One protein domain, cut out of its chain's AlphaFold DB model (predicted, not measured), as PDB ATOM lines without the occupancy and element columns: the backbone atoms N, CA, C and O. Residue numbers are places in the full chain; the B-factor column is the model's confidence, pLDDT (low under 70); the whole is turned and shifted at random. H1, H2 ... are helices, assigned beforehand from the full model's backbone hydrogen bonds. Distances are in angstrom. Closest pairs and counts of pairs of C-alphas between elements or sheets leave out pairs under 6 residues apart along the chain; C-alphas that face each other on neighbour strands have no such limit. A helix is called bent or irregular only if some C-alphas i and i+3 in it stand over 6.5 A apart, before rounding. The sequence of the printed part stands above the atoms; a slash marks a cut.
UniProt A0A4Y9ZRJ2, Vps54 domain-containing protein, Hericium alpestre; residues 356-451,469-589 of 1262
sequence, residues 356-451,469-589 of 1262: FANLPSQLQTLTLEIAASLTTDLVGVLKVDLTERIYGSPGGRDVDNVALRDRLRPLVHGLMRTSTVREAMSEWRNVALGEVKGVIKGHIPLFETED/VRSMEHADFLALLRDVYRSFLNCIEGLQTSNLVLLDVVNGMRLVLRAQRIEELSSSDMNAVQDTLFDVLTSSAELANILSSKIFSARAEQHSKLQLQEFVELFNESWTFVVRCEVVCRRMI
ATOM      1  N   PHE A 356     -65.809 -51.724 -14.020       73.62
ATOM      2  CA  PHE A 356     -65.288 -50.906 -12.924       73.62
ATOM      3  C   PHE A 356     -64.324 -51.669 -12.002       73.62
ATOM      4  O   PHE A 356     -63.959 -51.158 -10.951       73.62
ATOM      5  N   ALA A 357     -63.836 -52.858 -12.381       74.44
ATOM      6  CA  ALA A 357     -62.877 -53.614 -11.561       74.44
ATOM      7  C   ALA A 357     -61.567 -52.841 -11.272       74.44
ATOM      8  O   ALA A 357     -60.931 -53.070 -10.247       74.44
ATOM      9  N   ASN A 358     -61.202 -51.891 -12.142       79.88
ATOM     10  CA  ASN A 358     -60.054 -50.994 -11.969       79.88
ATOM     11  C   ASN A 358     -60.409 -49.665 -11.267       79.88
ATOM     12  O   ASN A 358     -59.536 -48.819 -11.094       79.88
ATOM     13  N   LEU A 359     -61.672 -49.437 -10.886       81.31
ATOM     14  CA  LEU A 359     -62.088 -48.201 -10.218       81.31
ATOM     15  C   LEU A 359     -61.437 -48.045  -8.830       81.31
ATOM     16  O   LEU A 359     -60.904 -46.965  -8.579       81.31
ATOM     17  N   PRO A 360     -61.362 -49.075  -7.957       81.94
ATOM     18  CA  PRO A 360     -60.711 -48.933  -6.651       81.94
ATOM     19  C   PRO A 360     -59.229 -48.570  -6.747       81.94
ATOM     20  O   PRO A 360     -58.772 -47.707  -6.006       81.94
ATOM     21  N   SER A 361     -58.487 -49.169  -7.685       82.44
ATOM     22  CA  SER A 361     -57.067 -48.857  -7.877       82.44
ATOM     23  C   SER A 361     -56.858 -47.465  -8.474       82.44
ATOM     24  O   SER A 361     -55.973 -46.752  -8.018       82.44
ATOM     25  N   GLN A 362     -57.706 -47.014  -9.408       83.06
ATOM     26  CA  GLN A 362     -57.658 -45.628  -9.895       83.06
ATOM     27  C   GLN A 362     -57.997 -44.607  -8.799       83.06
ATOM     28  O   GLN A 362     -57.317 -43.589  -8.690       83.06
ATOM     29  N   LEU A 363     -59.005 -44.880  -7.963       83.81
ATOM     30  CA  LEU A 363     -59.336 -44.036  -6.810       83.81
ATOM     31  C   LEU A 363     -58.208 -44.041  -5.770       83.81
ATOM     32  O   LEU A 363     -57.956 -43.008  -5.155       83.81
ATOM     33  N   GLN A 364     -57.504 -45.162  -5.588       84.19
ATOM     34  CA  GLN A 364     -56.324 -45.245  -4.726       84.19
ATOM     35  C   GLN A 364     -55.161 -44.408  -5.279       84.19
ATOM     36  O   GLN A 364     -54.598 -43.625  -4.522       84.19
ATOM     37  N   THR A 365     -54.847 -44.491  -6.579       88.38
ATOM     38  CA  THR A 365     -53.827 -43.635  -7.217       88.38
ATOM     39  C   THR A 365     -54.151 -42.153  -7.036       88.38
ATOM     40  O   THR A 365     -53.310 -41.421  -6.528       88.38
ATOM     41  N   LEU A 366     -55.387 -41.730  -7.329       85.25
ATOM     42  CA  LEU A 366     -55.812 -40.336  -7.139       85.25
ATOM     43  C   LEU A 366     -55.769 -39.913  -5.658       85.25
ATOM     44  O   LEU A 366     -55.373 -38.794  -5.352       85.25
ATOM     45  N   THR A 367     -56.121 -40.807  -4.722       87.06
ATOM     46  CA  THR A 367     -55.997 -40.531  -3.276       87.06
ATOM     47  C   THR A 367     -54.529 -40.323  -2.877       87.06
ATOM     48  O   THR A 367     -54.250 -39.455  -2.057       87.06
ATOM     49  N   LEU A 368     -53.591 -41.078  -3.463       87.81
ATOM     50  CA  LEU A 368     -52.154 -40.951  -3.198       87.81
ATOM     51  C   LEU A 368     -51.540 -39.698  -3.844       87.81
ATOM     52  O   LEU A 368     -50.714 -39.049  -3.212       87.81
ATOM     53  N   GLU A 369     -51.968 -39.306  -5.048       87.75
ATOM     54  CA  GLU A 369     -51.558 -38.039  -5.679       87.75
ATOM     55  C   GLU A 369     -52.036 -36.821  -4.862       87.75
ATOM     56  O   GLU A 369     -51.260 -35.896  -4.612       87.75
ATOM     57  N   ILE A 370     -53.281 -36.854  -4.364       89.00
ATOM     58  CA  ILE A 370     -53.827 -35.844  -3.440       89.00
ATOM     59  C   ILE A 370     -53.061 -35.850  -2.104       89.00
ATOM     60  O   ILE A 370     -52.702 -34.794  -1.594       89.00
ATOM     61  N   ALA A 371     -52.770 -37.022  -1.533       88.62
ATOM     62  CA  ALA A 371     -52.035 -37.126  -0.273       88.62
ATOM     63  C   ALA A 371     -50.590 -36.606  -0.379       88.62
ATOM     64  O   ALA A 371     -50.114 -35.925   0.531       88.62
ATOM     65  N   ALA A 372     -49.896 -36.902  -1.483       90.25
ATOM     66  CA  ALA A 372     -48.528 -36.451  -1.724       90.25
ATOM     67  C   ALA A 372     -48.459 -34.929  -1.916       90.25
ATOM     68  O   ALA A 372     -47.672 -34.269  -1.241       90.25
ATOM     69  N   SER A 373     -49.326 -34.363  -2.763       91.25
ATOM     70  CA  SER A 373     -49.401 -32.910  -2.988       91.25
ATOM     71  C   SER A 373     -49.758 -32.143  -1.711       91.25
ATOM     72  O   SER A 373     -49.011 -31.247  -1.320       91.25
ATOM     73  N   LEU A 374     -50.795 -32.563  -0.976       91.19
ATOM     74  CA  LEU A 374     -51.137 -31.983   0.330       91.19
ATOM     75  C   LEU A 374     -49.998 -32.093   1.358       91.19
ATOM     76  O   LEU A 374     -49.850 -31.212   2.203       91.19
ATOM     77  N   THR A 375     -49.189 -33.157   1.298       91.81
ATOM     78  CA  THR A 375     -48.007 -33.317   2.160       91.81
ATOM     79  C   THR A 375     -46.916 -32.314   1.789       91.81
ATOM     80  O   THR A 375     -46.377 -31.656   2.676       91.81
ATOM     81  N   THR A 376     -46.621 -32.143   0.496       92.44
ATOM     82  CA  THR A 376     -45.671 -31.129   0.013       92.44
ATOM     83  C   THR A 376     -46.129 -29.713   0.371       92.44
ATOM     84  O   THR A 376     -45.324 -28.937   0.884       92.44
ATOM     85  N   ASP A 377     -47.414 -29.396   0.192       91.69
ATOM     86  CA  ASP A 377     -47.993 -28.099   0.559       91.69
ATOM     87  C   ASP A 377     -47.896 -27.851   2.078       91.69
ATOM     88  O   ASP A 377     -47.457 -26.780   2.506       91.69
ATOM     89  N   LEU A 378     -48.237 -28.845   2.912       93.25
ATOM     90  CA  LEU A 378     -48.150 -28.741   4.376       93.25
ATOM     91  C   LEU A 378     -46.709 -28.508   4.845       93.25
ATOM     92  O   LEU A 378     -46.448 -27.587   5.621       93.25
ATOM     93  N   VAL A 379     -45.773 -29.332   4.369       94.12
ATOM     94  CA  VAL A 379     -44.350 -29.234   4.716       94.12
ATOM     95  C   VAL A 379     -43.751 -27.926   4.186       94.12
ATOM     96  O   VAL A 379     -42.937 -27.312   4.870       94.12
ATOM     97  N   GLY A 380     -44.205 -27.435   3.029       92.94
ATOM     98  CA  GLY A 380     -43.846 -26.121   2.494       92.94
ATOM     99  C   GLY A 380     -44.310 -24.962   3.381       92.94
ATOM    100  O   GLY A 380     -43.514 -24.073   3.686       92.94
ATOM    101  N   VAL A 381     -45.562 -24.983   3.855       93.31
ATOM    102  CA  VAL A 381     -46.092 -23.972   4.793       93.31
ATOM    103  C   VAL A 381     -45.316 -23.981   6.113       93.31
ATOM    104  O   VAL A 381     -44.900 -22.917   6.571       93.31
ATOM    105  N   LEU A 382     -45.073 -25.161   6.693       92.44
ATOM    106  CA  LEU A 382     -44.317 -25.311   7.943       92.44
ATOM    107  C   LEU A 382     -42.843 -24.890   7.789       92.44
ATOM    108  O   LEU A 382     -42.292 -24.251   8.683       92.44
ATOM    109  N   LYS A 383     -42.209 -25.182   6.645       93.19
ATOM    110  CA  LYS A 383     -40.841 -24.740   6.325       93.19
ATOM    111  C   LYS A 383     -40.741 -23.215   6.255       93.19
ATOM    112  O   LYS A 383     -39.810 -22.667   6.833       93.19
ATOM    113  N   VAL A 384     -41.671 -22.541   5.568       91.69
ATOM    114  CA  VAL A 384     -41.675 -21.067   5.461       91.69
ATOM    115  C   VAL A 384     -41.864 -20.423   6.834       91.69
ATOM    116  O   VAL A 384     -41.074 -19.568   7.218       91.69
ATOM    117  N   ASP A 385     -42.839 -20.892   7.612       90.38
ATOM    118  CA  ASP A 385     -43.062 -20.436   8.989       90.38
ATOM    119  C   ASP A 385     -41.816 -20.625   9.877       90.38
ATOM    120  O   ASP A 385     -41.428 -19.727  10.628       90.38
ATOM    121  N   LEU A 386     -41.125 -21.762   9.754       90.81
ATOM    122  CA  LEU A 386     -39.892 -22.019  10.491       90.81
ATOM    123  C   LEU A 386     -38.738 -21.106  10.046       90.81
ATOM    124  O   LEU A 386     -38.030 -20.580  10.905       90.81
ATOM    125  N   THR A 387     -38.534 -20.874   8.744       90.50
ATOM    126  CA  THR A 387     -37.463 -19.976   8.273       90.50
ATOM    127  C   THR A 387     -37.733 -18.518   8.649       90.50
ATOM    128  O   THR A 387     -36.808 -17.825   9.083       90.50
ATOM    129  N   GLU A 388     -38.990 -18.071   8.596       88.75
ATOM    130  CA  GLU A 388     -39.419 -16.759   9.098       88.75
ATOM    131  C   GLU A 388     -39.167 -16.625  10.611       88.75
ATOM    132  O   GLU A 388     -38.636 -15.607  11.055       88.75
ATOM    133  N   ARG A 389     -39.421 -17.669  11.415       87.69
ATOM    134  CA  ARG A 389     -39.111 -17.674  12.862       87.69
ATOM    135  C   ARG A 389     -37.612 -17.711  13.179       87.69
ATOM    136  O   ARG A 389     -37.210 -17.162  14.205       87.69
ATOM    137  N   ILE A 390     -36.789 -18.340  12.334       87.44
ATOM    138  CA  ILE A 390     -35.326 -18.425  12.504       87.44
ATOM    139  C   ILE A 390     -34.658 -17.068  12.262       87.44
ATOM    140  O   ILE A 390     -33.886 -16.614  13.113       87.44
ATOM    141  N   TYR A 391     -34.940 -16.451  11.109       85.94
ATOM    142  CA  TYR A 391     -34.229 -15.265  10.610       85.94
ATOM    143  C   TYR A 391     -34.988 -13.943  10.825       85.94
ATOM    144  O   TYR A 391     -34.391 -12.873  10.710       85.94
ATOM    145  N   GLY A 392     -36.287 -13.996  11.129       78.38
ATOM    146  CA  GLY A 392     -37.136 -12.826  11.337       78.38
ATOM    147  C   GLY A 392     -36.982 -12.152  12.704       78.38
ATOM    148  O   GLY A 392     -36.372 -12.663  13.646       78.38
ATOM    149  N   SER A 393     -37.574 -10.962  12.817       71.25
ATOM    150  CA  SER A 393     -37.632 -10.200  14.068       71.25
ATOM    151  C   SER A 393     -38.638 -10.833  15.047       71.25
ATOM    152  O   SER A 393     -39.713 -11.243  14.619       71.25
ATOM    153  N   PRO A 394     -38.371 -10.893  16.366       63.78
ATOM    154  CA  PRO A 394     -39.237 -11.591  17.325       63.78
ATOM    155  C   PRO A 394     -40.590 -10.909  17.635       63.78
ATOM    156  O   PRO A 394     -41.298 -11.374  18.528       63.78
ATOM    157  N   GLY A 395     -40.958  -9.823  16.948       52.97
ATOM    158  CA  GLY A 395     -42.244  -9.135  17.111       52.97
ATOM    159  C   GLY A 395     -43.251  -9.521  16.024       52.97
ATOM    160  O   GLY A 395     -42.946  -9.368  14.849       52.97
ATOM    161  N   GLY A 396     -44.444  -9.976  16.426       59.53
ATOM    162  CA  GLY A 396     -45.528 -10.409  15.523       59.53
ATOM    163  C   GLY A 396     -46.183 -11.733  15.936       59.53
ATOM    164  O   GLY A 396     -47.389 -11.892  15.771       59.53
ATOM    165  N   ARG A 397     -45.399 -12.606  16.591       65.69
ATOM    166  CA  ARG A 397     -45.613 -14.061  16.767       65.69
ATOM    167  C   ARG A 397     -47.055 -14.548  16.973       65.69
ATOM    168  O   ARG A 397     -47.407 -15.576  16.407       65.69
ATOM    169  N   ASP A 398     -47.895 -13.864  17.751       62.88
ATOM    170  CA  ASP A 398     -49.286 -14.294  17.981       62.88
ATOM    171  C   ASP A 398     -50.205 -14.089  16.763       62.88
ATOM    172  O   ASP A 398     -51.084 -14.913  16.514       62.88
ATOM    173  N   VAL A 399     -49.978 -13.042  15.963       66.25
ATOM    174  CA  VAL A 399     -50.673 -12.830  14.680       66.25
ATOM    175  C   VAL A 399     -50.219 -13.886  13.671       66.25
ATOM    176  O   VAL A 399     -51.048 -14.512  13.008       66.25
ATOM    177  N   ASP A 400     -48.913 -14.150  13.634       74.44
ATOM    178  CA  ASP A 400     -48.294 -15.154  12.764       74.44
ATOM    179  C   ASP A 400     -48.818 -16.564  13.093       74.44
ATOM    180  O   ASP A 400     -49.147 -17.336  12.197       74.44
ATOM    181  N   ASN A 401     -49.001 -16.881  14.383       82.75
ATOM    182  CA  ASN A 401     -49.608 -18.132  14.847       82.75
ATOM    183  C   ASN A 401     -51.059 -18.311  14.356       82.75
ATOM    184  O   ASN A 401     -51.448 -19.429  14.014       82.75
ATOM    185  N   VAL A 402     -51.865 -17.242  14.295       84.50
ATOM    186  CA  VAL A 402     -53.240 -17.301  13.758       84.50
ATOM    187  C   VAL A 402     -53.223 -17.485  12.239       84.50
ATOM    188  O   VAL A 402     -53.907 -18.371  11.725       84.50
ATOM    189  N   ALA A 403     -52.389 -16.726  11.521       86.38
ATOM    190  CA  ALA A 403     -52.231 -16.867  10.073       86.38
ATOM    191  C   ALA A 403     -51.717 -18.267   9.677       86.38
ATOM    192  O   ALA A 403     -52.214 -18.867   8.721       86.38
ATOM    193  N   LEU A 404     -50.776 -18.826  10.447       89.06
ATOM    194  CA  LEU A 404     -50.323 -20.210  10.322       89.06
ATOM    195  C   LEU A 404     -51.488 -21.184  10.538       89.06
ATOM    196  O   LEU A 404     -51.745 -22.022   9.676       89.06
ATOM    197  N   ARG A 405     -52.224 -21.060  11.652       90.25
ATOM    198  CA  ARG A 405     -53.359 -21.936  11.989       90.25
ATOM    199  C   ARG A 405     -54.375 -22.022  10.850       90.25
ATOM    200  O   ARG A 405     -54.853 -23.115  10.540       90.25
ATOM    201  N   ASP A 406     -54.676 -20.896  10.212       89.31
ATOM    202  CA  ASP A 406     -55.671 -20.822   9.141       89.31
ATOM    203  C   ASP A 406     -55.150 -21.354   7.798       89.31
ATOM    204  O   ASP A 406     -55.916 -21.982   7.068       89.31
ATOM    205  N   ARG A 407     -53.842 -21.237   7.520       90.94
ATOM    206  CA  ARG A 407     -53.179 -21.906   6.380       90.94
ATOM    207  C   ARG A 407     -53.068 -23.425   6.566       90.94
ATOM    208  O   ARG A 407     -53.265 -24.168   5.609       90.94
ATOM    209  N   LEU A 408     -52.786 -23.899   7.783       92.50
ATOM    210  CA  LEU A 408     -52.682 -25.333   8.092       92.50
ATOM    211  C   LEU A 408     -54.048 -26.037   8.058       92.50
ATOM    212  O   LEU A 408     -54.130 -27.195   7.650       92.50
ATOM    213  N   ARG A 409     -55.125 -25.352   8.468       89.88
ATOM    214  CA  ARG A 409     -56.481 -25.916   8.612       89.88
ATOM    215  C   ARG A 409     -56.983 -26.715   7.390       89.88
ATOM    216  O   ARG A 409     -57.348 -27.876   7.592       89.88
ATOM    217  N   PRO A 410     -57.007 -26.183   6.147       89.19
ATOM    218  CA  PRO A 410     -57.477 -26.940   4.982       89.19
ATOM    219  C   PRO A 410     -56.557 -28.114   4.612       89.19
ATOM    220  O   PRO A 410     -57.051 -29.172   4.222       89.19
ATOM    221  N   LEU A 411     -55.238 -27.955   4.774       89.69
ATOM    222  CA  LEU A 411     -54.243 -28.979   4.430       89.69
ATOM    223  C   LEU A 411     -54.334 -30.179   5.380       89.69
ATOM    224  O   LEU A 411     -54.440 -31.322   4.936       89.69
ATOM    225  N   VAL A 412     -54.394 -29.919   6.689       89.19
ATOM    226  CA  VAL A 412     -54.595 -30.946   7.721       89.19
ATOM    227  C   VAL A 412     -55.947 -31.642   7.549       89.19
ATOM    228  O   VAL A 412     -56.008 -32.866   7.622       89.19
ATOM    229  N   HIS A 413     -57.021 -30.902   7.258       87.88
ATOM    230  CA  HIS A 413     -58.337 -31.490   6.985       87.88
ATOM    231  C   HIS A 413     -58.314 -32.451   5.780       87.88
ATOM    232  O   HIS A 413     -58.909 -33.527   5.840       87.88
ATOM    233  N   GLY A 414     -57.587 -32.109   4.710       85.12
ATOM    234  CA  GLY A 414     -57.354 -33.012   3.579       85.12
ATOM    235  C   GLY A 414     -56.550 -34.260   3.966       85.12
ATOM    236  O   GLY A 414     -56.979 -35.375   3.680       85.12
ATOM    237  N   LEU A 415     -55.435 -34.090   4.685       86.81
ATOM    238  CA  LEU A 415     -54.553 -35.194   5.094       86.81
ATOM    239  C   LEU A 415     -55.181 -36.146   6.124       86.81
ATOM    240  O   LEU A 415     -54.827 -37.324   6.179       86.81
ATOM    241  N   MET A 416     -56.130 -35.662   6.930       84.12
ATOM    242  CA  MET A 416     -56.931 -36.513   7.815       84.12
ATOM    243  C   MET A 416     -57.928 -37.372   7.026       84.12
ATOM    244  O   MET A 416     -58.109 -38.534   7.369       84.12
ATOM    245  N   ARG A 417     -58.512 -36.850   5.938       84.19
ATOM    246  CA  ARG A 417     -59.398 -37.606   5.028       84.19
ATOM    247  C   ARG A 417     -58.649 -38.627   4.155       84.19
ATOM    248  O   ARG A 417     -59.242 -39.610   3.720       84.19
ATOM    249  N   THR A 418     -57.349 -38.434   3.910       84.12
ATOM    250  CA  THR A 418     -56.480 -39.441   3.263       84.12
ATOM    251  C   THR A 418     -55.796 -40.395   4.251       84.12
ATOM    252  O   THR A 418     -55.155 -41.347   3.813       84.12
ATOM    253  N   SER A 419     -55.919 -40.162   5.564       80.81
ATOM    254  CA  SER A 419     -55.231 -40.888   6.651       80.81
ATOM    255  C   SER A 419     -53.690 -40.848   6.619       80.81
ATOM    256  O   SER A 419     -53.039 -41.578   7.366       80.81
ATOM    257  N   THR A 420     -53.078 -39.966   5.822       83.12
ATOM    258  CA  THR A 420     -51.613 -39.895   5.616       83.12
ATOM    259  C   THR A 420     -50.892 -38.904   6.541       83.12
ATOM    260  O   THR A 420     -49.695 -38.667   6.385       83.12
ATOM    261  N   VAL A 421     -51.573 -38.342   7.553       85.88
ATOM    262  CA  VAL A 421     -51.002 -37.357   8.503       85.88
ATOM    263  C   VAL A 421     -49.658 -37.815   9.090       85.88
ATOM    264  O   VAL A 421     -48.710 -37.039   9.132       85.88
ATOM    265  N   ARG A 422     -49.549 -39.088   9.499       85.88
ATOM    266  CA  ARG A 422     -48.323 -39.688  10.061       85.88
ATOM    267  C   ARG A 422     -47.131 -39.606   9.098       85.88
ATOM    268  O   ARG A 422     -46.016 -39.320   9.525       85.88
ATOM    269  N   GLU A 423     -47.364 -39.852   7.814       86.75
ATOM    270  CA  GLU A 423     -46.334 -39.826   6.770       86.75
ATOM    271  C   GLU A 423     -45.870 -38.385   6.526       86.75
ATOM    272  O   GLU A 423     -44.669 -38.117   6.493       86.75
ATOM    273  N   ALA A 424     -46.810 -37.433   6.513       89.88
ATOM    274  CA  ALA A 424     -46.501 -36.007   6.444       89.88
ATOM    275  C   ALA A 424     -45.682 -35.502   7.649       89.88
ATOM    276  O   ALA A 424     -44.800 -34.662   7.470       89.88
ATOM    277  N   MET A 425     -45.896 -36.033   8.863       91.12
ATOM    278  CA  MET A 425     -45.044 -35.701  10.022       91.12
ATOM    279  C   MET A 425     -43.620 -36.254   9.862       91.12
ATOM    280  O   MET A 425     -42.654 -35.615  10.281       91.12
ATOM    281  N   SER A 426     -43.473 -37.426   9.235       89.38
ATOM    282  CA  SER A 426     -42.159 -38.011   8.951       89.38
ATOM    283  C   SER A 426     -41.386 -37.214   7.898       89.38
ATOM    284  O   SER A 426     -40.168 -37.105   8.009       89.38
ATOM    285  N   GLU A 427     -42.063 -36.632   6.907       91.69
ATOM    286  CA  GLU A 427     -41.401 -35.767   5.925       91.69
ATOM    287  C   GLU A 427     -41.113 -34.368   6.492       91.69
ATOM    288  O   GLU A 427     -40.035 -33.815   6.268       91.69
ATOM    289  N   TRP A 428     -41.996 -33.842   7.351       93.62
ATOM    290  CA  TRP A 428     -41.704 -32.642   8.142       93.62
ATOM    291  C   TRP A 428     -40.431 -32.806   8.983       93.62
ATOM    292  O   TRP A 428     -39.592 -31.907   9.008       93.62
ATOM    293  N   ARG A 429     -40.223 -33.978   9.601       92.81
ATOM    294  CA  ARG A 429     -38.991 -34.309  10.333       92.81
ATOM    295  C   ARG A 429     -37.737 -34.179   9.465       92.81
ATOM    296  O   ARG A 429     -36.739 -33.627   9.928       92.81
ATOM    297  N   ASN A 430     -37.780 -34.672   8.228       91.62
ATOM    298  CA  ASN A 430     -36.650 -34.602   7.298       91.62
ATOM    299  C   ASN A 430     -36.304 -33.144   6.963       91.62
ATOM    300  O   ASN A 430     -35.140 -32.746   7.046       91.62
ATOM    301  N   VAL A 431     -37.320 -32.329   6.661       93.44
ATOM    302  CA  VAL A 431     -37.145 -30.906   6.334       93.44
ATOM    303  C   VAL A 431     -36.688 -30.089   7.544       93.44
ATOM    304  O   VAL A 431     -35.742 -29.317   7.415       93.44
ATOM    305  N   ALA A 432     -37.258 -30.303   8.732       93.19
ATOM    306  CA  ALA A 432     -36.841 -29.630   9.965       93.19
ATOM    307  C   ALA A 432     -35.356 -29.881  10.296       93.19
ATOM    308  O   ALA A 432     -34.613 -28.938  10.576       93.19
ATOM    309  N   LEU A 433     -34.886 -31.130  10.186       93.19
ATOM    310  CA  LEU A 433     -33.464 -31.462  10.355       93.19
ATOM    311  C   LEU A 433     -32.587 -30.847   9.249       93.19
ATOM    312  O   LEU A 433     -31.438 -30.483   9.508       93.19
ATOM    313  N   GLY A 434     -33.131 -30.686   8.039       91.06
ATOM    314  CA  GLY A 434     -32.524 -29.913   6.955       91.06
ATOM    315  C   GLY A 434     -32.326 -28.438   7.318       91.06
ATOM    316  O   GLY A 434     -31.219 -27.925   7.163       91.06
ATOM    317  N   GLU A 435     -33.338 -27.771   7.882       92.12
ATOM    318  CA  GLU A 435     -33.229 -26.368   8.311       92.12
ATOM    319  C   GLU A 435     -32.221 -26.177   9.451       92.12
ATOM    320  O   GLU A 435     -31.454 -25.216   9.424       92.12
ATOM    321  N   VAL A 436     -32.124 -27.109  10.410       93.38
ATOM    322  CA  VAL A 436     -31.090 -27.044  11.465       93.38
ATOM    323  C   VAL A 436     -29.675 -27.129  10.868       93.38
ATOM    324  O   VAL A 436     -28.776 -26.407  11.304       93.38
ATOM    325  N   LYS A 437     -29.456 -27.943   9.825       91.56
ATOM    326  CA  LYS A 437     -28.190 -27.935   9.060       91.56
ATOM    327  C   LYS A 437     -28.016 -26.641   8.253       91.56
ATOM    328  O   LYS A 437     -26.901 -26.131   8.145       91.56
ATOM    329  N   GLY A 438     -29.107 -26.087   7.725       90.44
ATOM    330  CA  GLY A 438     -29.143 -24.790   7.051       90.44
ATOM    331  C   GLY A 438     -28.681 -23.641   7.949       90.44
ATOM    332  O   GLY A 438     -27.862 -22.837   7.515       90.44
ATOM    333  N   VAL A 439     -29.111 -23.612   9.217       91.50
ATOM    334  CA  VAL A 439     -28.701 -22.596  10.205       91.50
ATOM    335  C   VAL A 439     -27.181 -22.519  10.342       91.50
ATOM    336  O   VAL A 439     -26.628 -21.421  10.285       91.50
ATOM    337  N   ILE A 440     -26.476 -23.653  10.478       90.31
ATOM    338  CA  ILE A 440     -25.012 -23.590  10.597       90.31
ATOM    339  C   ILE A 440     -24.332 -23.228   9.276       90.31
ATOM    340  O   ILE A 440     -23.391 -22.440   9.294       90.31
ATOM    341  N   LYS A 441     -24.828 -23.713   8.128       89.38
ATOM    342  CA  LYS A 441     -24.290 -23.319   6.813       89.38
ATOM    343  C   LYS A 441     -24.537 -21.827   6.508       89.38
ATOM    344  O   LYS A 441     -23.749 -21.223   5.793       89.38
ATOM    345  N   GLY A 442     -25.563 -21.205   7.098       86.25
ATOM    346  CA  GLY A 442     -25.805 -19.758   7.022       86.25
ATOM    347  C   GLY A 442     -24.792 -18.911   7.806       86.25
ATOM    348  O   GLY A 442     -24.382 -17.856   7.327       86.25
ATOM    349  N   HIS A 443     -24.351 -19.380   8.979       88.62
ATOM    350  CA  HIS A 443     -23.335 -18.699   9.804       88.62
ATOM    351  C   HIS A 443     -21.891 -19.060   9.421       88.62
ATOM    352  O   HIS A 443     -20.982 -18.251   9.590       88.62
ATOM    353  N   ILE A 444     -21.662 -20.274   8.912       87.44
ATOM    354  CA  ILE A 444     -20.353 -20.799   8.502       87.44
ATOM    355  C   ILE A 444     -20.513 -21.489   7.128       87.44
ATOM    356  O   ILE A 444     -20.753 -22.697   7.070       87.44
ATOM    357  N   PRO A 445     -20.353 -20.762   6.001       80.81
ATOM    358  CA  PRO A 445     -20.656 -21.277   4.655       80.81
ATOM    359  C   PRO A 445     -19.873 -22.516   4.200       80.81
ATOM    360  O   PRO A 445     -20.325 -23.232   3.312       80.81
ATOM    361  N   LEU A 446     -18.711 -22.783   4.804       77.88
ATOM    362  CA  LEU A 446     -17.863 -23.949   4.513       77.88
ATOM    363  C   LEU A 446     -18.045 -25.097   5.527       77.88
ATOM    364  O   LEU A 446     -17.171 -25.954   5.641       77.88
ATOM    365  N   PHE A 447     -19.129 -25.105   6.310       82.00
ATOM    366  CA  PHE A 447     -19.369 -26.139   7.319       82.00
ATOM    367  C   PHE A 447     -19.859 -27.453   6.690       82.00
ATOM    368  O   PHE A 447     -20.988 -27.554   6.203       82.00
ATOM    369  N   GLU A 448     -19.018 -28.483   6.749       73.25
ATOM    370  CA  GLU A 448     -19.321 -29.831   6.261       73.25
ATOM    371  C   GLU A 448     -20.081 -30.650   7.319       73.25
ATOM    372  O   GLU A 448     -19.609 -30.854   8.441       73.25
ATOM    373  N   THR A 449     -21.260 -31.162   6.954       67.38
ATOM    374  CA  THR A 449     -22.008 -32.132   7.765       67.38
ATOM    375  C   THR A 449     -21.706 -33.555   7.304       67.38
ATOM    376  O   THR A 449     -21.759 -33.829   6.114       67.38
ATOM    377  N   GLU A 450     -21.437 -34.477   8.237       59.03
ATOM    378  CA  GLU A 450     -21.005 -35.867   7.950       59.03
ATOM    379  C   GLU A 450     -21.967 -36.685   7.071       59.03
ATOM    380  O   GLU A 450     -21.554 -37.688   6.499       59.03
ATOM    381  N   ASP A 451     -23.222 -36.250   6.939       52.34
ATOM    382  CA  ASP A 451     -24.218 -36.882   6.071       52.34
ATOM    383  C   ASP A 451     -24.077 -36.495   4.584       52.34
ATOM    384  O   ASP A 451     -24.671 -37.162   3.740       52.34
ATOM    385  N   VAL A 469     -12.323 -20.797  11.882       88.50
ATOM    386  CA  VAL A 469     -12.833 -20.714  13.261       88.50
ATOM    387  C   VAL A 469     -11.696 -20.697  14.289       88.50
ATOM    388  O   VAL A 469     -11.856 -20.104  15.353       88.50
ATOM    389  N   ARG A 470     -10.527 -21.281  13.995       90.06
ATOM    390  CA  ARG A 470      -9.333 -21.229  14.857       90.06
ATOM    391  C   ARG A 470      -8.558 -19.912  14.802       90.06
ATOM    392  O   ARG A 470      -7.891 -19.609  15.792       90.06
ATOM    393  N   SER A 471      -8.616 -19.170  13.693       88.81
ATOM    394  CA  SER A 471      -7.851 -17.928  13.492       88.81
ATOM    395  C   SER A 471      -8.585 -16.653  13.919       88.81
ATOM    396  O   SER A 471      -7.932 -15.640  14.153       88.81
ATOM    397  N   MET A 472      -9.913 -16.703  14.089       90.19
ATOM    398  CA  MET A 472     -10.708 -15.610  14.675       90.19
ATOM    399  C   MET A 472     -10.226 -15.196  16.078       90.19
ATOM    400  O   MET A 472      -9.803 -16.044  16.877       90.19
ATOM    401  N   GLU A 473     -10.400 -13.922  16.439       91.44
ATOM    402  CA  GLU A 473     -10.222 -13.479  17.825       91.44
ATOM    403  C   GLU A 473     -11.271 -14.130  18.753       91.44
ATOM    404  O   GLU A 473     -12.295 -14.657  18.307       91.44
ATOM    405  N   HIS A 474     -11.029 -14.130  20.067       91.81
ATOM    406  CA  HIS A 474     -11.993 -14.678  21.022       91.81
ATOM    407  C   HIS A 474     -13.311 -13.885  21.038       91.81
ATOM    408  O   HIS A 474     -14.376 -14.498  21.113       91.81
ATOM    409  N   ALA A 475     -13.250 -12.554  20.914       90.88
ATOM    410  CA  ALA A 475     -14.433 -11.696  20.877       90.88
ATOM    411  C   ALA A 475     -15.338 -11.999  19.668       90.88
ATOM    412  O   ALA A 475     -16.541 -12.200  19.842       90.88
ATOM    413  N   ASP A 476     -14.752 -12.111  18.471       92.75
ATOM    414  CA  ASP A 476     -15.475 -12.431  17.232       92.75
ATOM    415  C   ASP A 476     -16.077 -13.838  17.278       92.75
ATOM    416  O   ASP A 476     -17.249 -14.032  16.956       92.75
ATOM    417  N   PHE A 477     -15.303 -14.822  17.752       94.44
ATOM    418  CA  PHE A 477     -15.797 -16.186  17.927       94.44
ATOM    419  C   PHE A 477     -16.966 -16.252  18.920       94.44
ATOM    420  O   PHE A 477     -17.937 -16.965  18.679       94.44
ATOM    421  N   LEU A 478     -16.908 -15.497  20.022       93.44
ATOM    422  CA  LEU A 478     -17.989 -15.441  21.006       93.44
ATOM    423  C   LEU A 478     -19.242 -14.738  20.451       93.44
ATOM    424  O   LEU A 478     -20.356 -15.115  20.818       93.44
ATOM    425  N   ALA A 479     -19.088 -13.754  19.560       93.50
ATOM    426  CA  ALA A 479     -20.205 -13.142  18.837       93.50
ATOM    427  C   ALA A 479     -20.855 -14.139  17.859       93.50
ATOM    428  O   ALA A 479     -22.052 -14.402  17.972       93.50
ATOM    429  N   LEU A 480     -20.056 -14.780  16.997       93.81
ATOM    430  CA  LEU A 480     -20.503 -15.842  16.087       93.81
ATOM    431  C   LEU A 480     -21.240 -16.958  16.842       93.81
ATOM    432  O   LEU A 480     -22.325 -17.373  16.442       93.81
ATOM    433  N   LEU A 481     -20.685 -17.420  17.965       94.50
ATOM    434  CA  LEU A 481     -21.276 -18.484  18.776       94.50
ATOM    435  C   LEU A 481     -22.624 -18.064  19.389       94.50
ATOM    436  O   LEU A 481     -23.574 -18.845  19.363       94.50
ATOM    437  N   ARG A 482     -22.739 -16.822  19.883       94.75
ATOM    438  CA  ARG A 482     -24.005 -16.246  20.376       94.75
ATOM    439  C   ARG A 482     -25.064 -16.140  19.280       94.75
ATOM    440  O   ARG A 482     -26.242 -16.366  19.558       94.75
ATOM    441  N   ASP A 483     -24.669 -15.800  18.059       93.06
ATOM    442  CA  ASP A 483     -25.591 -15.647  16.932       93.06
ATOM    443  C   ASP A 483     -26.047 -17.013  16.390       93.06
ATOM    444  O   ASP A 483     -27.247 -17.217  16.191       93.06
ATOM    445  N   VAL A 484     -25.140 -17.995  16.309       94.19
ATOM    446  CA  VAL A 484     -25.454 -19.413  16.051       94.19
ATOM    447  C   VAL A 484     -26.420 -19.969  17.106       94.19
ATOM    448  O   VAL A 484     -27.455 -20.537  16.754       94.19
ATOM    449  N   TYR A 485     -26.142 -19.767  18.401       95.44
ATOM    450  CA  TYR A 485     -27.038 -20.194  19.484       95.44
ATOM    451  C   TYR A 485     -28.406 -19.510  19.415       95.44
ATOM    452  O   TYR A 485     -29.419 -20.170  19.643       95.44
ATOM    453  N   ARG A 486     -28.473 -18.221  19.057       94.31
ATOM    454  CA  ARG A 486     -29.751 -17.514  18.886       94.31
ATOM    455  C   ARG A 486     -30.563 -18.086  17.726       94.31
ATOM    456  O   ARG A 486     -31.753 -18.326  17.904       94.31
ATOM    457  N   SER A 487     -29.941 -18.362  16.579       93.94
ATOM    458  CA  SER A 487     -30.622 -18.985  15.435       93.94
ATOM    459  C   SER A 487     -31.080 -20.417  15.733       93.94
ATOM    460  O   SER A 487     -32.201 -20.776  15.377       93.94
ATOM    461  N   PHE A 488     -30.280 -21.223  16.443       95.19
ATOM    462  CA  PHE A 488     -30.709 -22.550  16.896       95.19
ATOM    463  C   PHE A 488     -31.858 -22.481  17.913       95.19
ATOM    464  O   PHE A 488     -32.805 -23.255  17.796       95.19
ATOM    465  N   LEU A 489     -31.836 -21.554  18.876       94.06
ATOM    466  CA  LEU A 489     -32.948 -21.391  19.822       94.06
ATOM    467  C   LEU A 489     -34.216 -20.879  19.132       94.06
ATOM    468  O   LEU A 489     -35.284 -21.425  19.384       94.06
ATOM    469  N   ASN A 490     -34.110 -19.924  18.202       92.62
ATOM    470  CA  ASN A 490     -35.232 -19.510  17.356       92.62
ATOM    471  C   ASN A 490     -35.818 -20.697  16.566       92.62
ATOM    472  O   ASN A 490     -37.036 -20.823  16.481       92.62
ATOM    473  N   CYS A 491     -34.971 -21.587  16.032       93.69
ATOM    474  CA  CYS A 491     -35.406 -22.807  15.351       93.69
ATOM    475  C   CYS A 491     -36.159 -23.757  16.297       93.69
ATOM    476  O   CYS A 491     -37.269 -24.176  15.989       93.69
ATOM    477  N   ILE A 492     -35.593 -24.072  17.465       94.25
ATOM    478  CA  ILE A 492     -36.147 -25.065  18.403       94.25
ATOM    479  C   ILE A 492     -37.420 -24.536  19.099       94.25
ATOM    480  O   ILE A 492     -38.399 -25.268  19.240       94.25
ATOM    481  N   GLU A 493     -37.455 -23.256  19.481       92.56
ATOM    482  CA  GLU A 493     -38.656 -22.588  20.016       92.56
ATOM    483  C   GLU A 493     -39.721 -22.375  18.924       92.56
ATOM    484  O   GLU A 493     -40.921 -22.490  19.192       92.56
ATOM    485  N   GLY A 494     -39.293 -22.135  17.678       90.38
ATOM    486  CA  GLY A 494     -40.150 -22.121  16.494       90.38
ATOM    487  C   GLY A 494     -40.833 -23.469  16.290       90.38
ATOM    488  O   GLY A 494     -42.054 -23.534  16.374       90.38
ATOM    489  N   LEU A 495     -40.056 -24.550  16.155       92.38
ATOM    490  CA  LEU A 495     -40.543 -25.931  16.050       92.38
ATOM    491  C   LEU A 495     -41.520 -26.297  17.174       92.38
ATOM    492  O   LEU A 495     -42.571 -26.868  16.898       92.38
ATOM    493  N   GLN A 496     -41.224 -25.945  18.430       92.50
ATOM    494  CA  GLN A 496     -42.168 -26.161  19.532       92.50
ATOM    495  C   GLN A 496     -43.494 -25.417  19.304       92.50
ATOM    496  O   GLN A 496     -44.557 -25.995  19.526       92.50
ATOM    497  N   THR A 497     -43.446 -24.165  18.850       90.31
ATOM    498  CA  THR A 497     -44.648 -23.356  18.595       90.31
ATOM    499  C   THR A 497     -45.463 -23.919  17.430       90.31
ATOM    500  O   THR A 497     -46.658 -24.169  17.583       90.31
ATOM    501  N   SER A 498     -44.828 -24.186  16.286       89.94
ATOM    502  CA  SER A 498     -45.494 -24.692  15.081       89.94
ATOM    503  C   SER A 498     -46.062 -26.102  15.300       89.94
ATOM    504  O   SER A 498     -47.177 -26.379  14.865       89.94
ATOM    505  N   ASN A 499     -45.374 -26.965  16.063       92.06
ATOM    506  CA  ASN A 499     -45.890 -28.288  16.443       92.06
ATOM    507  C   ASN A 499     -47.108 -28.198  17.386       92.06
ATOM    508  O   ASN A 499     -48.025 -29.008  17.261       92.06
ATOM    509  N   LEU A 500     -47.160 -27.217  18.300       90.94
ATOM    510  CA  LEU A 500     -48.338 -26.979  19.150       90.94
ATOM    511  C   LEU A 500     -49.536 -26.479  18.329       90.94
ATOM    512  O   LEU A 500     -50.619 -27.052  18.431       90.94
ATOM    513  N   VAL A 501     -49.336 -25.485  17.454       92.06
ATOM    514  CA  VAL A 501     -50.393 -24.987  16.550       92.06
ATOM    515  C   VAL A 501     -50.909 -26.109  15.640       92.06
ATOM    516  O   VAL A 501     -52.115 -26.228  15.428       92.06
ATOM    517  N   LEU A 502     -50.021 -26.973  15.142       91.25
ATOM    518  CA  LEU A 502     -50.384 -28.130  14.325       91.25
ATOM    519  C   LEU A 502     -51.227 -29.152  15.107       91.25
ATOM    520  O   LEU A 502     -52.260 -29.590  14.600       91.25
ATOM    521  N   LEU A 503     -50.857 -29.482  16.351       90.56
ATOM    522  CA  LEU A 503     -51.659 -30.354  17.222       90.56
ATOM    523  C   LEU A 503     -53.044 -29.756  17.521       90.56
ATOM    524  O   LEU A 503     -54.042 -30.475  17.457       90.56
ATOM    525  N   ASP A 504     -53.139 -28.447  17.770       90.06
ATOM    526  CA  ASP A 504     -54.418 -27.749  17.967       90.06
ATOM    527  C   ASP A 504     -55.299 -27.760  16.706       90.06
ATOM    528  O   ASP A 504     -56.527 -27.863  16.801       90.06
ATOM    529  N   VAL A 505     -54.699 -27.689  15.511       90.69
ATOM    530  CA  VAL A 505     -55.421 -27.840  14.238       90.69
ATOM    531  C   VAL A 505     -55.911 -29.278  14.052       90.69
ATOM    532  O   VAL A 505     -57.090 -29.459  13.757       90.69
ATOM    533  N   VAL A 506     -55.071 -30.299  14.266       88.94
ATOM    534  CA  VAL A 506     -55.477 -31.715  14.135       88.94
ATOM    535  C   VAL A 506     -56.599 -32.056  15.127       88.94
ATOM    536  O   VAL A 506     -57.617 -32.631  14.737       88.94
ATOM    537  N   ASN A 507     -56.473 -31.642  16.391       87.44
ATOM    538  CA  ASN A 507     -57.511 -31.838  17.409       87.44
ATOM    539  C   ASN A 507     -58.814 -31.098  17.056       87.44
ATOM    540  O   ASN A 507     -59.901 -31.662  17.194       87.44
ATOM    541  N   GLY A 508     -58.723 -29.866  16.543       86.19
ATOM    542  CA  GLY A 508     -59.881 -29.111  16.064       86.19
ATOM    543  C   GLY A 508     -60.575 -29.766  14.864       86.19
ATOM    544  O   GLY A 508     -61.800 -29.878  14.843       86.19
ATOM    545  N   MET A 509     -59.814 -30.250  13.878       86.12
ATOM    546  CA  MET A 509     -60.363 -30.922  12.693       86.12
ATOM    547  C   MET A 509     -60.952 -32.299  13.021       86.12
ATOM    548  O   MET A 509     -61.957 -32.679  12.422       86.12
ATOM    549  N   ARG A 510     -60.437 -33.004  14.037       82.12
ATOM    550  CA  ARG A 510     -61.055 -34.242  14.539       82.12
ATOM    551  C   ARG A 510     -62.502 -34.025  15.000       82.12
ATOM    552  O   ARG A 510     -63.366 -34.843  14.692       82.12
ATOM    553  N   LEU A 511     -62.785 -32.918  15.693       81.00
ATOM    554  CA  LEU A 511     -64.149 -32.569  16.117       81.00
ATOM    555  C   LEU A 511     -65.075 -32.302  14.916       81.00
ATOM    556  O   LEU A 511     -66.240 -32.699  14.941       81.00
ATOM    557  N   VAL A 512     -64.552 -31.689  13.847       82.25
ATOM    558  CA  VAL A 512     -65.292 -31.438  12.598       82.25
ATOM    559  C   VAL A 512     -65.614 -32.748  11.870       82.25
ATOM    560  O   VAL A 512     -66.773 -32.981  11.529       82.25
ATOM    561  N   LEU A 513     -64.634 -33.638  11.691       78.75
ATOM    562  CA  LEU A 513     -64.830 -34.934  11.025       78.75
ATOM    563  C   LEU A 513     -65.811 -35.834  11.796       78.75
ATOM    564  O   LEU A 513     -66.684 -36.459  11.191       78.75
ATOM    565  N   ARG A 514     -65.749 -35.814  13.136       76.69
ATOM    566  CA  ARG A 514     -66.725 -36.479  14.013       76.69
ATOM    567  C   ARG A 514     -68.145 -35.938  13.818       76.69
ATOM    568  O   ARG A 514     -69.086 -36.726  13.741       76.69
ATOM    569  N   ALA A 515     -68.314 -34.618  13.703       75.25
ATOM    570  CA  ALA A 515     -69.614 -34.005  13.412       75.25
ATOM    571  C   ALA A 515     -70.132 -34.359  12.002       75.25
ATOM    572  O   ALA A 515     -71.335 -34.530  11.811       75.25
ATOM    573  N   GLN A 516     -69.231 -34.529  11.031       74.44
ATOM    574  CA  GLN A 516     -69.547 -34.944   9.657       74.44
ATOM    575  C   GLN A 516     -69.780 -36.460   9.498       74.44
ATOM    576  O   GLN A 516     -70.235 -36.892   8.440       74.44
ATOM    577  N   ARG A 517     -69.525 -37.268  10.541       65.25
ATOM    578  CA  ARG A 517     -69.604 -38.743  10.525       65.25
ATOM    579  C   ARG A 517     -68.667 -39.391   9.489       65.25
ATOM    580  O   ARG A 517     -69.009 -40.407   8.887       65.25
ATOM    581  N   ILE A 518     -67.491 -38.796   9.297       68.50
ATOM    582  CA  ILE A 518     -66.370 -39.393   8.556       68.50
ATOM    583  C   ILE A 518     -65.580 -40.296   9.523       68.50
ATOM    584  O   ILE A 518     -65.639 -40.111  10.739       68.50
ATOM    585  N   GLU A 519     -64.889 -41.309   8.998       62.19
ATOM    586  CA  GLU A 519     -64.092 -42.255   9.789       62.19
ATOM    587  C   GLU A 519     -62.969 -41.511  10.550       62.19
ATOM    588  O   GLU A 519     -62.123 -40.852   9.946       62.19
ATOM    589  N   GLU A 520     -62.999 -41.536  11.890       61.44
ATOM    590  CA  GLU A 520     -62.035 -40.803  12.725       61.44
ATOM    591  C   GLU A 520     -60.637 -41.446  12.688       61.44
ATOM    592  O   GLU A 520     -60.506 -42.667  12.785       61.44
ATOM    593  N   LEU A 521     -59.579 -40.620  12.707       66.50
ATOM    594  CA  LEU A 521     -58.237 -41.089  13.074       66.50
ATOM    595  C   LEU A 521     -58.282 -41.768  14.451       66.50
ATOM    596  O   LEU A 521     -58.834 -41.224  15.415       66.50
ATOM    597  N   SER A 522     -57.653 -42.941  14.557       73.75
ATOM    598  CA  SER A 522     -57.629 -43.685  15.813       73.75
ATOM    599  C   SER A 522     -56.871 -42.915  16.902       73.75
ATOM    600  O   SER A 522     -55.953 -42.134  16.633       73.75
ATOM    601  N   SER A 523     -57.199 -43.171  18.171       74.00
ATOM    602  CA  SER A 523     -56.418 -42.633  19.295       74.00
ATOM    603  C   SER A 523     -54.963 -43.119  19.289       74.00
ATOM    604  O   SER A 523     -54.093 -42.423  19.800       74.00
ATOM    605  N   SER A 524     -54.684 -44.280  18.685       78.00
ATOM    606  CA  SER A 524     -53.324 -44.804  18.511       78.00
ATOM    607  C   SER A 524     -52.521 -43.968  17.507       78.00
ATOM    608  O   SER A 524     -51.359 -43.645  17.745       78.00
ATOM    609  N   ASP A 525     -53.154 -43.552  16.406       79.69
ATOM    610  CA  ASP A 525     -52.523 -42.713  15.383       79.69
ATOM    611  C   ASP A 525     -52.318 -41.277  15.864       79.69
ATOM    612  O   ASP A 525     -51.266 -40.700  15.605       79.69
ATOM    613  N   MET A 526     -53.266 -40.732  16.631       81.56
ATOM    614  CA  MET A 526     -53.107 -39.427  17.287       81.56
ATOM    615  C   MET A 526     -51.917 -39.404  18.253       81.56
ATOM    616  O   MET A 526     -51.105 -38.481  18.189       81.56
ATOM    617  N   ASN A 527     -51.771 -40.433  19.095       85.69
ATOM    618  CA  ASN A 527     -50.615 -40.558  19.984       85.69
ATOM    619  C   ASN A 527     -49.311 -40.639  19.174       85.69
ATOM    620  O   ASN A 527     -48.378 -39.898  19.451       85.69
ATOM    621  N   ALA A 528     -49.271 -41.444  18.107       86.38
ATOM    622  CA  ALA A 528     -48.077 -41.565  17.270       86.38
ATOM    623  C   ALA A 528     -47.735 -40.287  16.467       86.38
ATOM    624  O   ALA A 528     -46.562 -40.016  16.202       86.38
ATOM    625  N   VAL A 529     -48.729 -39.477  16.088       88.25
ATOM    626  CA  VAL A 529     -48.514 -38.131  15.522       88.25
ATOM    627  C   VAL A 529     -47.894 -37.205  16.574       88.25
ATOM    628  O   VAL A 529     -46.929 -36.505  16.280       88.25
ATOM    629  N   GLN A 530     -48.369 -37.249  17.822       90.12
ATOM    630  CA  GLN A 530     -47.760 -36.497  18.920       90.12
ATOM    631  C   GLN A 530     -46.329 -36.977  19.236       90.12
ATOM    632  O   GLN A 530     -45.440 -36.144  19.414       90.12
ATOM    633  N   ASP A 531     -46.081 -38.290  19.241       90.25
ATOM    634  CA  ASP A 531     -44.756 -38.881  19.466       90.25
ATOM    635  C   ASP A 531     -43.766 -38.499  18.354       90.25
ATOM    636  O   ASP A 531     -42.629 -38.127  18.642       90.25
ATOM    637  N   THR A 532     -44.189 -38.528  17.082       92.00
ATOM    638  CA  THR A 532     -43.336 -38.104  15.953       92.00
ATOM    639  C   THR A 532     -43.038 -36.606  15.983       92.00
ATOM    640  O   THR A 532     -41.892 -36.225  15.760       92.00
ATOM    641  N   LEU A 533     -44.003 -35.748  16.338       92.38
ATOM    642  CA  LEU A 533     -43.762 -34.309  16.523       92.38
ATOM    643  C   LEU A 533     -42.856 -34.002  17.727       92.38
ATOM    644  O   LEU A 533     -42.062 -33.059  17.676       92.38
ATOM    645  N   PHE A 534     -42.928 -34.801  18.794       92.25
ATOM    646  CA  PHE A 534     -41.979 -34.710  19.901       92.25
ATOM    647  C   PHE A 534     -40.575 -35.174  19.481       92.25
ATOM    648  O   PHE A 534     -39.601 -34.492  19.800       92.25
ATOM    649  N   ASP A 535     -40.460 -36.256  18.701       93.50
ATOM    650  CA  ASP A 535     -39.173 -36.696  18.155       93.50
ATOM    651  C   ASP A 535     -38.562 -35.682  17.179       93.50
ATOM    652  O   ASP A 535     -37.356 -35.452  17.239       93.50
ATOM    653  N   VAL A 536     -39.360 -35.008  16.337       94.50
ATOM    654  CA  VAL A 536     -38.871 -33.901  15.489       94.50
ATOM    655  C   VAL A 536     -38.198 -32.834  16.355       94.50
ATOM    656  O   VAL A 536     -37.092 -32.395  16.039       94.50
ATOM    657  N   LEU A 537     -38.828 -32.450  17.472       94.69
ATOM    658  CA  LEU A 537     -38.293 -31.447  18.391       94.69
ATOM    659  C   LEU A 537     -37.017 -31.934  19.101       94.69
ATOM    660  O   LEU A 537     -36.031 -31.196  19.135       94.69
ATOM    661  N   THR A 538     -36.997 -33.162  19.638       94.50
ATOM    662  CA  THR A 538     -35.801 -33.691  20.322       94.50
ATOM    663  C   THR A 538     -34.653 -33.947  19.353       94.50
ATOM    664  O   THR A 538     -33.544 -33.491  19.611       94.50
ATOM    665  N   SER A 539     -34.914 -34.576  18.204       95.12
ATOM    666  CA  SER A 539     -33.910 -34.832  17.164       95.12
ATOM    667  C   SER A 539     -33.292 -33.530  16.638       95.12
ATOM    668  O   SER A 539     -32.080 -33.460  16.445       95.12
ATOM    669  N   SER A 540     -34.094 -32.473  16.461       94.62
ATOM    670  CA  SER A 540     -33.606 -31.158  16.012       94.62
ATOM    671  C   SER A 540     -32.714 -30.478  17.053       94.62
ATOM    672  O   SER A 540     -31.653 -29.955  16.709       94.62
ATOM    673  N   ALA A 541     -33.092 -30.521  18.333       95.44
ATOM    674  CA  ALA A 541     -32.291 -29.946  19.412       95.44
ATOM    675  C   ALA A 541     -31.017 -30.755  19.711       95.44
ATOM    676  O   ALA A 541     -29.964 -30.171  19.985       95.44
ATOM    677  N   GLU A 542     -31.080 -32.086  19.619       94.88
ATOM    678  CA  GLU A 542     -29.923 -32.979  19.713       94.88
ATOM    679  C   GLU A 542     -28.940 -32.707  18.558       94.88
ATOM    680  O   GLU A 542     -27.750 -32.504  18.813       94.88
ATOM    681  N   LEU A 543     -29.425 -32.569  17.315       94.19
ATOM    682  CA  LEU A 543     -28.598 -32.221  16.152       94.19
ATOM    683  C   LEU A 543     -27.969 -30.823  16.291       94.19
ATOM    684  O   LEU A 543     -26.760 -30.687  16.108       94.19
ATOM    685  N   ALA A 544     -28.728 -29.802  16.704       95.38
ATOM    686  CA  ALA A 544     -28.196 -28.460  16.975       95.38
ATOM    687  C   ALA A 544     -27.086 -28.468  18.048       95.38
ATOM    688  O   ALA A 544     -26.078 -27.766  17.924       95.38
ATOM    689  N   ASN A 545     -27.226 -29.306  19.082       95.44
ATOM    690  CA  ASN A 545     -26.205 -29.497  20.114       95.44
ATOM    691  C   ASN A 545     -24.964 -30.244  19.592       95.44
ATOM    692  O   ASN A 545     -23.851 -29.913  19.998       95.44
ATOM    693  N   ILE A 546     -25.121 -31.206  18.678       93.75
ATOM    694  CA  ILE A 546     -24.003 -31.905  18.021       93.75
ATOM    695  C   ILE A 546     -23.238 -30.962  17.079       93.75
ATOM    696  O   ILE A 546     -22.012 -30.919  17.125       93.75
ATOM    697  N   LEU A 547     -23.928 -30.156  16.265       92.25
ATOM    698  CA  LEU A 547     -23.285 -29.137  15.423       92.25
ATOM    699  C   LEU A 547     -22.507 -28.132  16.284       92.25
ATOM    700  O   LEU A 547     -21.322 -27.888  16.053       92.25
ATOM    701  N   SER A 548     -23.149 -27.628  17.341       94.56
ATOM    702  CA  SER A 548     -22.531 -26.733  18.322       94.56
ATOM    703  C   SER A 548     -21.282 -27.333  18.970       94.56
ATOM    704  O   SER A 548     -20.290 -26.630  19.160       94.56
ATOM    705  N   SER A 549     -21.293 -28.631  19.297       94.06
ATOM    706  CA  SER A 549     -20.153 -29.285  19.945       94.06
ATOM    707  C   SER A 549     -18.949 -29.437  19.013       94.06
ATOM    708  O   SER A 549     -17.816 -29.336  19.488       94.06
ATOM    709  N   LYS A 550     -19.155 -29.566  17.694       91.62
ATOM    710  CA  LYS A 550     -18.072 -29.558  16.691       91.62
ATOM    711  C   LYS A 550     -17.411 -28.184  16.568       91.62
ATOM    712  O   LYS A 550     -16.187 -28.099  16.636       91.62
ATOM    713  N   ILE A 551     -18.206 -27.113  16.489       91.44
ATOM    714  CA  ILE A 551     -17.709 -25.722  16.470       91.44
ATOM    715  C   ILE A 551     -16.905 -25.429  17.746       91.44
ATOM    716  O   ILE A 551     -15.781 -24.936  17.686       91.44
ATOM    717  N   PHE A 552     -17.454 -25.795  18.907       93.50
ATOM    718  CA  PHE A 552     -16.804 -25.600  20.202       93.50
ATOM    719  C   PHE A 552     -15.519 -26.439  20.342       93.50
ATOM    720  O   PHE A 552     -14.543 -25.988  20.942       93.50
ATOM    721  N   SER A 553     -15.475 -27.640  19.749       92.81
ATOM    722  CA  SER A 553     -14.285 -28.508  19.719       92.81
ATOM    723  C   SER A 553     -13.165 -27.978  18.824       92.81
ATOM    724  O   SER A 553     -11.996 -28.172  19.156       92.81
ATOM    725  N   ALA A 554     -13.483 -27.262  17.738       90.75
ATOM    726  CA  ALA A 554     -12.486 -26.718  16.813       90.75
ATOM    727  C   ALA A 554     -11.445 -25.807  17.501       90.75
ATOM    728  O   ALA A 554     -10.291 -25.779  17.071       90.75
ATOM    729  N   ARG A 555     -11.836 -25.115  18.585       93.19
ATOM    730  CA  ARG A 555     -11.003 -24.189  19.380       93.19
ATOM    731  C   ARG A 555     -10.580 -24.721  20.760       93.19
ATOM    732  O   ARG A 555     -10.179 -23.934  21.618       93.19
ATOM    733  N   ALA A 556     -10.662 -26.031  21.011       92.00
ATOM    734  CA  ALA A 556     -10.406 -26.603  22.340       92.00
ATOM    735  C   ALA A 556      -9.042 -26.198  22.945       92.00
ATOM    736  O   ALA A 556      -8.955 -25.913  24.141       92.00
ATOM    737  N   GLU A 557      -7.990 -26.108  22.123       90.81
ATOM    738  CA  GLU A 557      -6.667 -25.670  22.578       90.81
ATOM    739  C   GLU A 557      -6.649 -24.179  22.954       90.81
ATOM    740  O   GLU A 557      -6.165 -23.830  24.031       90.81
ATOM    741  N   GLN A 558      -7.226 -23.302  22.123       93.44
ATOM    742  CA  GLN A 558      -7.376 -21.874  22.422       93.44
ATOM    743  C   GLN A 558      -8.170 -21.666  23.720       93.44
ATOM    744  O   GLN A 558      -7.752 -20.886  24.572       93.44
ATOM    745  N   HIS A 559      -9.282 -22.385  23.900       93.94
ATOM    746  CA  HIS A 559     -10.133 -22.272  25.088       93.94
ATOM    747  C   HIS A 559      -9.392 -22.652  26.377       93.94
ATOM    748  O   HIS A 559      -9.583 -21.997  27.398       93.94
ATOM    749  N   SER A 560      -8.484 -23.635  26.324       94.38
ATOM    750  CA  SER A 560      -7.643 -24.000  27.475       94.38
ATOM    751  C   SER A 560      -6.668 -22.894  27.924       94.38
ATOM    752  O   SER A 560      -6.189 -22.934  29.055       94.38
ATOM    753  N   LYS A 561      -6.392 -21.900  27.063       93.31
ATOM    754  CA  LYS A 561      -5.403 -20.821  27.265       93.31
ATOM    755  C   LYS A 561      -6.026 -19.437  27.522       93.31
ATOM    756  O   LYS A 561      -5.280 -18.473  27.685       93.31
ATOM    757  N   LEU A 562      -7.358 -19.324  27.536       93.50
ATOM    758  CA  LEU A 562      -8.080 -18.070  27.803       93.50
ATOM    759  C   LEU A 562      -7.857 -17.558  29.237       93.50
ATOM    760  O   LEU A 562      -7.442 -18.303  30.126       93.50
ATOM    761  N   GLN A 563      -8.196 -16.295  29.497       91.69
ATOM    762  CA  GLN A 563      -8.291 -15.795  30.868       91.69
ATOM    763  C   GLN A 563      -9.568 -16.310  31.549       91.69
ATOM    764  O   GLN A 563     -10.588 -16.558  30.907       91.69
ATOM    765  N   LEU A 564      -9.549 -16.411  32.883       90.44
ATOM    766  CA  LEU A 564     -10.671 -16.949  33.666       90.44
ATOM    767  C   LEU A 564     -12.012 -16.248  33.379       90.44
ATOM    768  O   LEU A 564     -13.042 -16.907  33.295       90.44
ATOM    769  N   GLN A 565     -12.009 -14.926  33.209       90.38
ATOM    770  CA  GLN A 565     -13.228 -14.162  32.925       90.38
ATOM    771  C   GLN A 565     -13.815 -14.481  31.540       90.38
ATOM    772  O   GLN A 565     -15.028 -14.612  31.403       90.38
ATOM    773  N   GLU A 566     -12.952 -14.604  30.532       92.12
ATOM    774  CA  GLU A 566     -13.303 -14.915  29.143       92.12
ATOM    775  C   GLU A 566     -13.854 -16.341  29.043       92.12
ATOM    776  O   GLU A 566     -14.939 -16.569  28.509       92.12
ATOM    777  N   PHE A 567     -13.153 -17.296  29.667       94.56
ATOM    778  CA  PHE A 567     -13.591 -18.684  29.730       94.56
ATOM    779  C   PHE A 567     -14.936 -18.840  30.459       94.56
ATOM    780  O   PHE A 567     -15.792 -19.600  30.011       94.56
ATOM    781  N   VAL A 568     -15.160 -18.108  31.556       92.75
ATOM    782  CA  VAL A 568     -16.436 -18.125  32.293       92.75
ATOM    783  C   VAL A 568     -17.585 -17.537  31.469       92.75
ATOM    784  O   VAL A 568     -18.695 -18.062  31.532       92.75
ATOM    785  N   GLU A 569     -17.354 -16.490  30.673       92.75
ATOM    786  CA  GLU A 569     -18.385 -15.964  29.769       92.75
ATOM    787  C   GLU A 569     -18.727 -16.974  28.663       92.75
ATOM    788  O   GLU A 569     -19.897 -17.314  28.488       92.75
ATOM    789  N   LEU A 570     -17.709 -17.524  27.994       94.44
ATOM    790  CA  LEU A 570     -17.853 -18.576  26.985       94.44
ATOM    791  C   LEU A 570     -18.597 -19.807  27.528       94.44
ATOM    792  O   LEU A 570     -19.503 -20.326  26.879       94.44
ATOM    793  N   PHE A 571     -18.237 -20.268  28.728       94.38
ATOM    794  CA  PHE A 571     -18.897 -21.385  29.396       94.38
ATOM    795  C   PHE A 571     -20.372 -21.077  29.683       94.38
ATOM    796  O   PHE A 571     -21.229 -21.912  29.405       94.38
ATOM    797  N   ASN A 572     -20.679 -19.892  30.219       93.31
ATOM    798  CA  ASN A 572     -22.038 -19.528  30.617       93.31
ATOM    799  C   ASN A 572     -22.988 -19.360  29.424       93.31
ATOM    800  O   ASN A 572     -24.142 -19.778  29.522       93.31
ATOM    801  N   GLU A 573     -22.526 -18.815  28.296       94.38
ATOM    802  CA  GLU A 573     -23.309 -18.763  27.050       94.38
ATOM    803  C   GLU A 573     -23.626 -20.181  26.546       94.38
ATOM    804  O   GLU A 573     -24.795 -20.538  26.367       94.38
ATOM    805  N   SER A 574     -22.604 -21.036  26.422       95.06
ATOM    806  CA  SER A 574     -22.755 -22.431  25.982       95.06
ATOM    807  C   SER A 574     -23.642 -23.258  26.913       95.06
ATOM    808  O   SER A 574     -24.470 -24.044  26.454       95.06
ATOM    809  N   TRP A 575     -23.512 -23.073  28.228       94.50
ATOM    810  CA  TRP A 575     -24.335 -23.764  29.217       94.50
ATOM    811  C   TRP A 575     -25.787 -23.271  29.202       94.50
ATOM    812  O   TRP A 575     -26.712 -24.077  29.300       94.50
ATOM    813  N   THR A 576     -26.003 -21.967  29.009       94.31
ATOM    814  CA  THR A 576     -27.348 -21.388  28.853       94.31
ATOM    815  C   THR A 576     -28.035 -21.935  27.604       94.31
ATOM    816  O   THR A 576     -29.205 -22.304  27.679       94.31
ATOM    817  N   PHE A 577     -27.315 -22.069  26.485       96.25
ATOM    818  CA  PHE A 577     -27.835 -22.702  25.271       96.25
ATOM    819  C   PHE A 577     -28.265 -24.162  25.510       96.25
ATOM    820  O   PHE A 577     -29.400 -24.513  25.176       96.25
ATOM    821  N   VAL A 578     -27.423 -24.986  26.156       95.75
ATOM    822  CA  VAL A 578     -27.783 -26.371  26.533       95.75
ATOM    823  C   VAL A 578     -29.053 -26.382  27.383       95.75
ATOM    824  O   VAL A 578     -30.027 -27.034  27.018       95.75
ATOM    825  N   VAL A 579     -29.084 -25.624  28.483       94.44
ATOM    826  CA  VAL A 579     -30.217 -25.624  29.424       94.44
ATOM    827  C   VAL A 579     -31.505 -25.102  28.774       94.44
ATOM    828  O   VAL A 579     -32.578 -25.632  29.054       94.44
ATOM    829  N   ARG A 580     -31.438 -24.117  27.865       94.81
ATOM    830  CA  ARG A 580     -32.608 -23.673  27.086       94.81
ATOM    831  C   ARG A 580     -33.154 -24.794  26.200       94.81
ATOM    832  O   ARG A 580     -34.362 -25.019  26.220       94.81
ATOM    833  N   CYS A 581     -32.289 -25.533  25.503       94.75
ATOM    834  CA  CYS A 581     -32.703 -26.705  24.729       94.75
ATOM    835  C   CYS A 581     -33.330 -27.784  25.634       94.75
ATOM    836  O   CYS A 581     -34.406 -28.293  25.325       94.75
ATOM    837  N   GLU A 582     -32.712 -28.088  26.783       94.56
ATOM    838  CA  GLU A 582     -33.219 -29.085  27.741       94.56
ATOM    839  C   GLU A 582     -34.605 -28.715  28.305       94.56
ATOM    840  O   GLU A 582     -35.463 -29.587  28.462       94.56
ATOM    841  N   VAL A 583     -34.857 -27.425  28.563       94.25
ATOM    842  CA  VAL A 583     -36.156 -26.908  29.029       94.25
ATOM    843  C   VAL A 583     -37.228 -26.983  27.939       94.25
ATOM    844  O   VAL A 583     -38.343 -27.422  28.223       94.25
ATOM    845  N   VAL A 584     -36.908 -26.600  26.698       91.19
ATOM    846  CA  VAL A 584     -37.860 -26.645  25.571       91.19
ATOM    847  C   VAL A 584     -38.234 -28.091  25.229       91.19
ATOM    848  O   VAL A 584     -39.419 -28.411  25.127       91.19
ATOM    849  N   CYS A 585     -37.248 -28.985  25.138       90.56
ATOM    850  CA  CYS A 585     -37.447 -30.402  24.822       90.56
ATOM    851  C   CYS A 585     -37.902 -31.260  26.016       90.56
ATOM    852  O   CYS A 585     -38.249 -32.424  25.826       90.56
ATOM    853  N   ARG A 586     -37.873 -30.725  27.246       89.25
ATOM    854  CA  ARG A 586     -38.169 -31.441  28.507       89.25
ATOM    855  C   ARG A 586     -37.338 -32.728  28.705       89.25
ATOM    856  O   ARG A 586     -37.781 -33.666  29.366       89.25
ATOM    857  N   ARG A 587     -36.128 -32.774  28.135       89.56
ATOM    858  CA  ARG A 587     -35.198 -33.920  28.123       89.56
ATOM    859  C   ARG A 587     -33.763 -33.405  28.281       89.56
ATOM    860  O   ARG A 587     -33.431 -32.364  27.731       89.56
ATOM    861  N   MET A 588     -32.906 -34.134  29.001       88.62
ATOM    862  CA  MET A 588     -31.467 -33.829  29.092       88.62
ATOM    863  C   MET A 588     -30.772 -34.081  27.741       88.62
ATOM    864  O   MET A 588     -30.975 -35.139  27.148       88.62
ATOM    865  N   ILE A 589     -29.921 -33.157  27.282       88.31
ATOM    866  CA  ILE A 589     -29.263 -33.216  25.966       88.31
ATOM    867  C   ILE A 589     -27.744 -33.255  26.165       88.31
ATOM    868  O   ILE A 589     -27.126 -32.328  26.683       88.31
TER     869      ILE A 589
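Overview. This is residues 356 to 451 and 469 to 589 of the 1262 residues of the protein "Vps54 domain-containing protein" of Hericium alpestre (UniProt A0A4Y9ZRJ2). What shape do these atoms make? They form a long bundle of helices built round the longest one, H4, with H3, H5 and H7 running nearly lengthwise beside it and H1 and the bent H2 slanting over another side. Residues 356 to 363, of which 359 to 363 belong to H1, stick out at one end, and the short H6 lies at the other. What is it made of? The printed part has 217 residues with seven named helices, H1 to H7 in chain order, and no named strand: all helix. How spread out is it? It is loose, with a radius of gyration of the C-alphas of 20.9 A, and a rod in outline, spanning 78 by 33 by 29 A.

Along the chain. Where does the longest helix run? H4, residues 474 to 516, goes 62.1 A from C-alpha 474 at (-11.993, -14.678, 21.022) to C-alpha 516 at (-69.547, -34.944, 9.657). What comes before it? H1, residues 359 to 391, is 47.9 A long, and H3, residues 421 to 443, 33.4 A. Between them H2, residues 397 to 417, was assigned as one helix by its hydrogen bonds but is bent, with C-alphas 407 and 410 6.8 A apart; its arms are H2a, 397 to 407, and H2b, 410 to 417. What follows? H5, residues 523 to 554, is 46.8 A long, H6 is residues 556 to 560, and H7, residues 564 to 585, ends at C-alpha 585 (-37.447, -30.402, 24.822).

Arrangement. What surrounds H4? H4 is the hub of an up-and-down bundle of H1, H2a, H3, H4, H5 and H7, each running against the one before. H4 and H5 form a hairpin at a shallow tilt of 6 degrees, closest at the C-alphas of Ile 492 and Ala 541, 6.3 A. H7 touches H4, closest at the C-alphas of Phe 577 and Tyr 485, 6.4 A. How do H1 and H2 stand? H1, with residues 382 to 391 alone, touches H4 at 38 degrees, only just steep, closest at the C-alphas of Ile 390 and Asn 490, 5.0 A. H2b touches H1, whose residues 371 to 378 alone take part, closest at the C-alphas of Leu 411 and Leu 374, 6.0 A. Are the backbones complete? Every O i to N i+4 pair is within hydrogen-bond range in H1, H2a, H2b, H4, H5, H6 and H7, and 18 of 19 in H3.

Size, cuts and confidence. How large is it? The two C-alphas farthest apart, Phe 356 and Gln 563, are 80.0 A apart. Is anything missing? Residues 452 to 468 are not printed, and C-alphas 451 and 469 are 21.0 A apart across the cut; of the links printed whole, none is long. Where is confidence low? The pLDDT is under 70 at residues 394 to 399, 449 to 451 and 517 to 521.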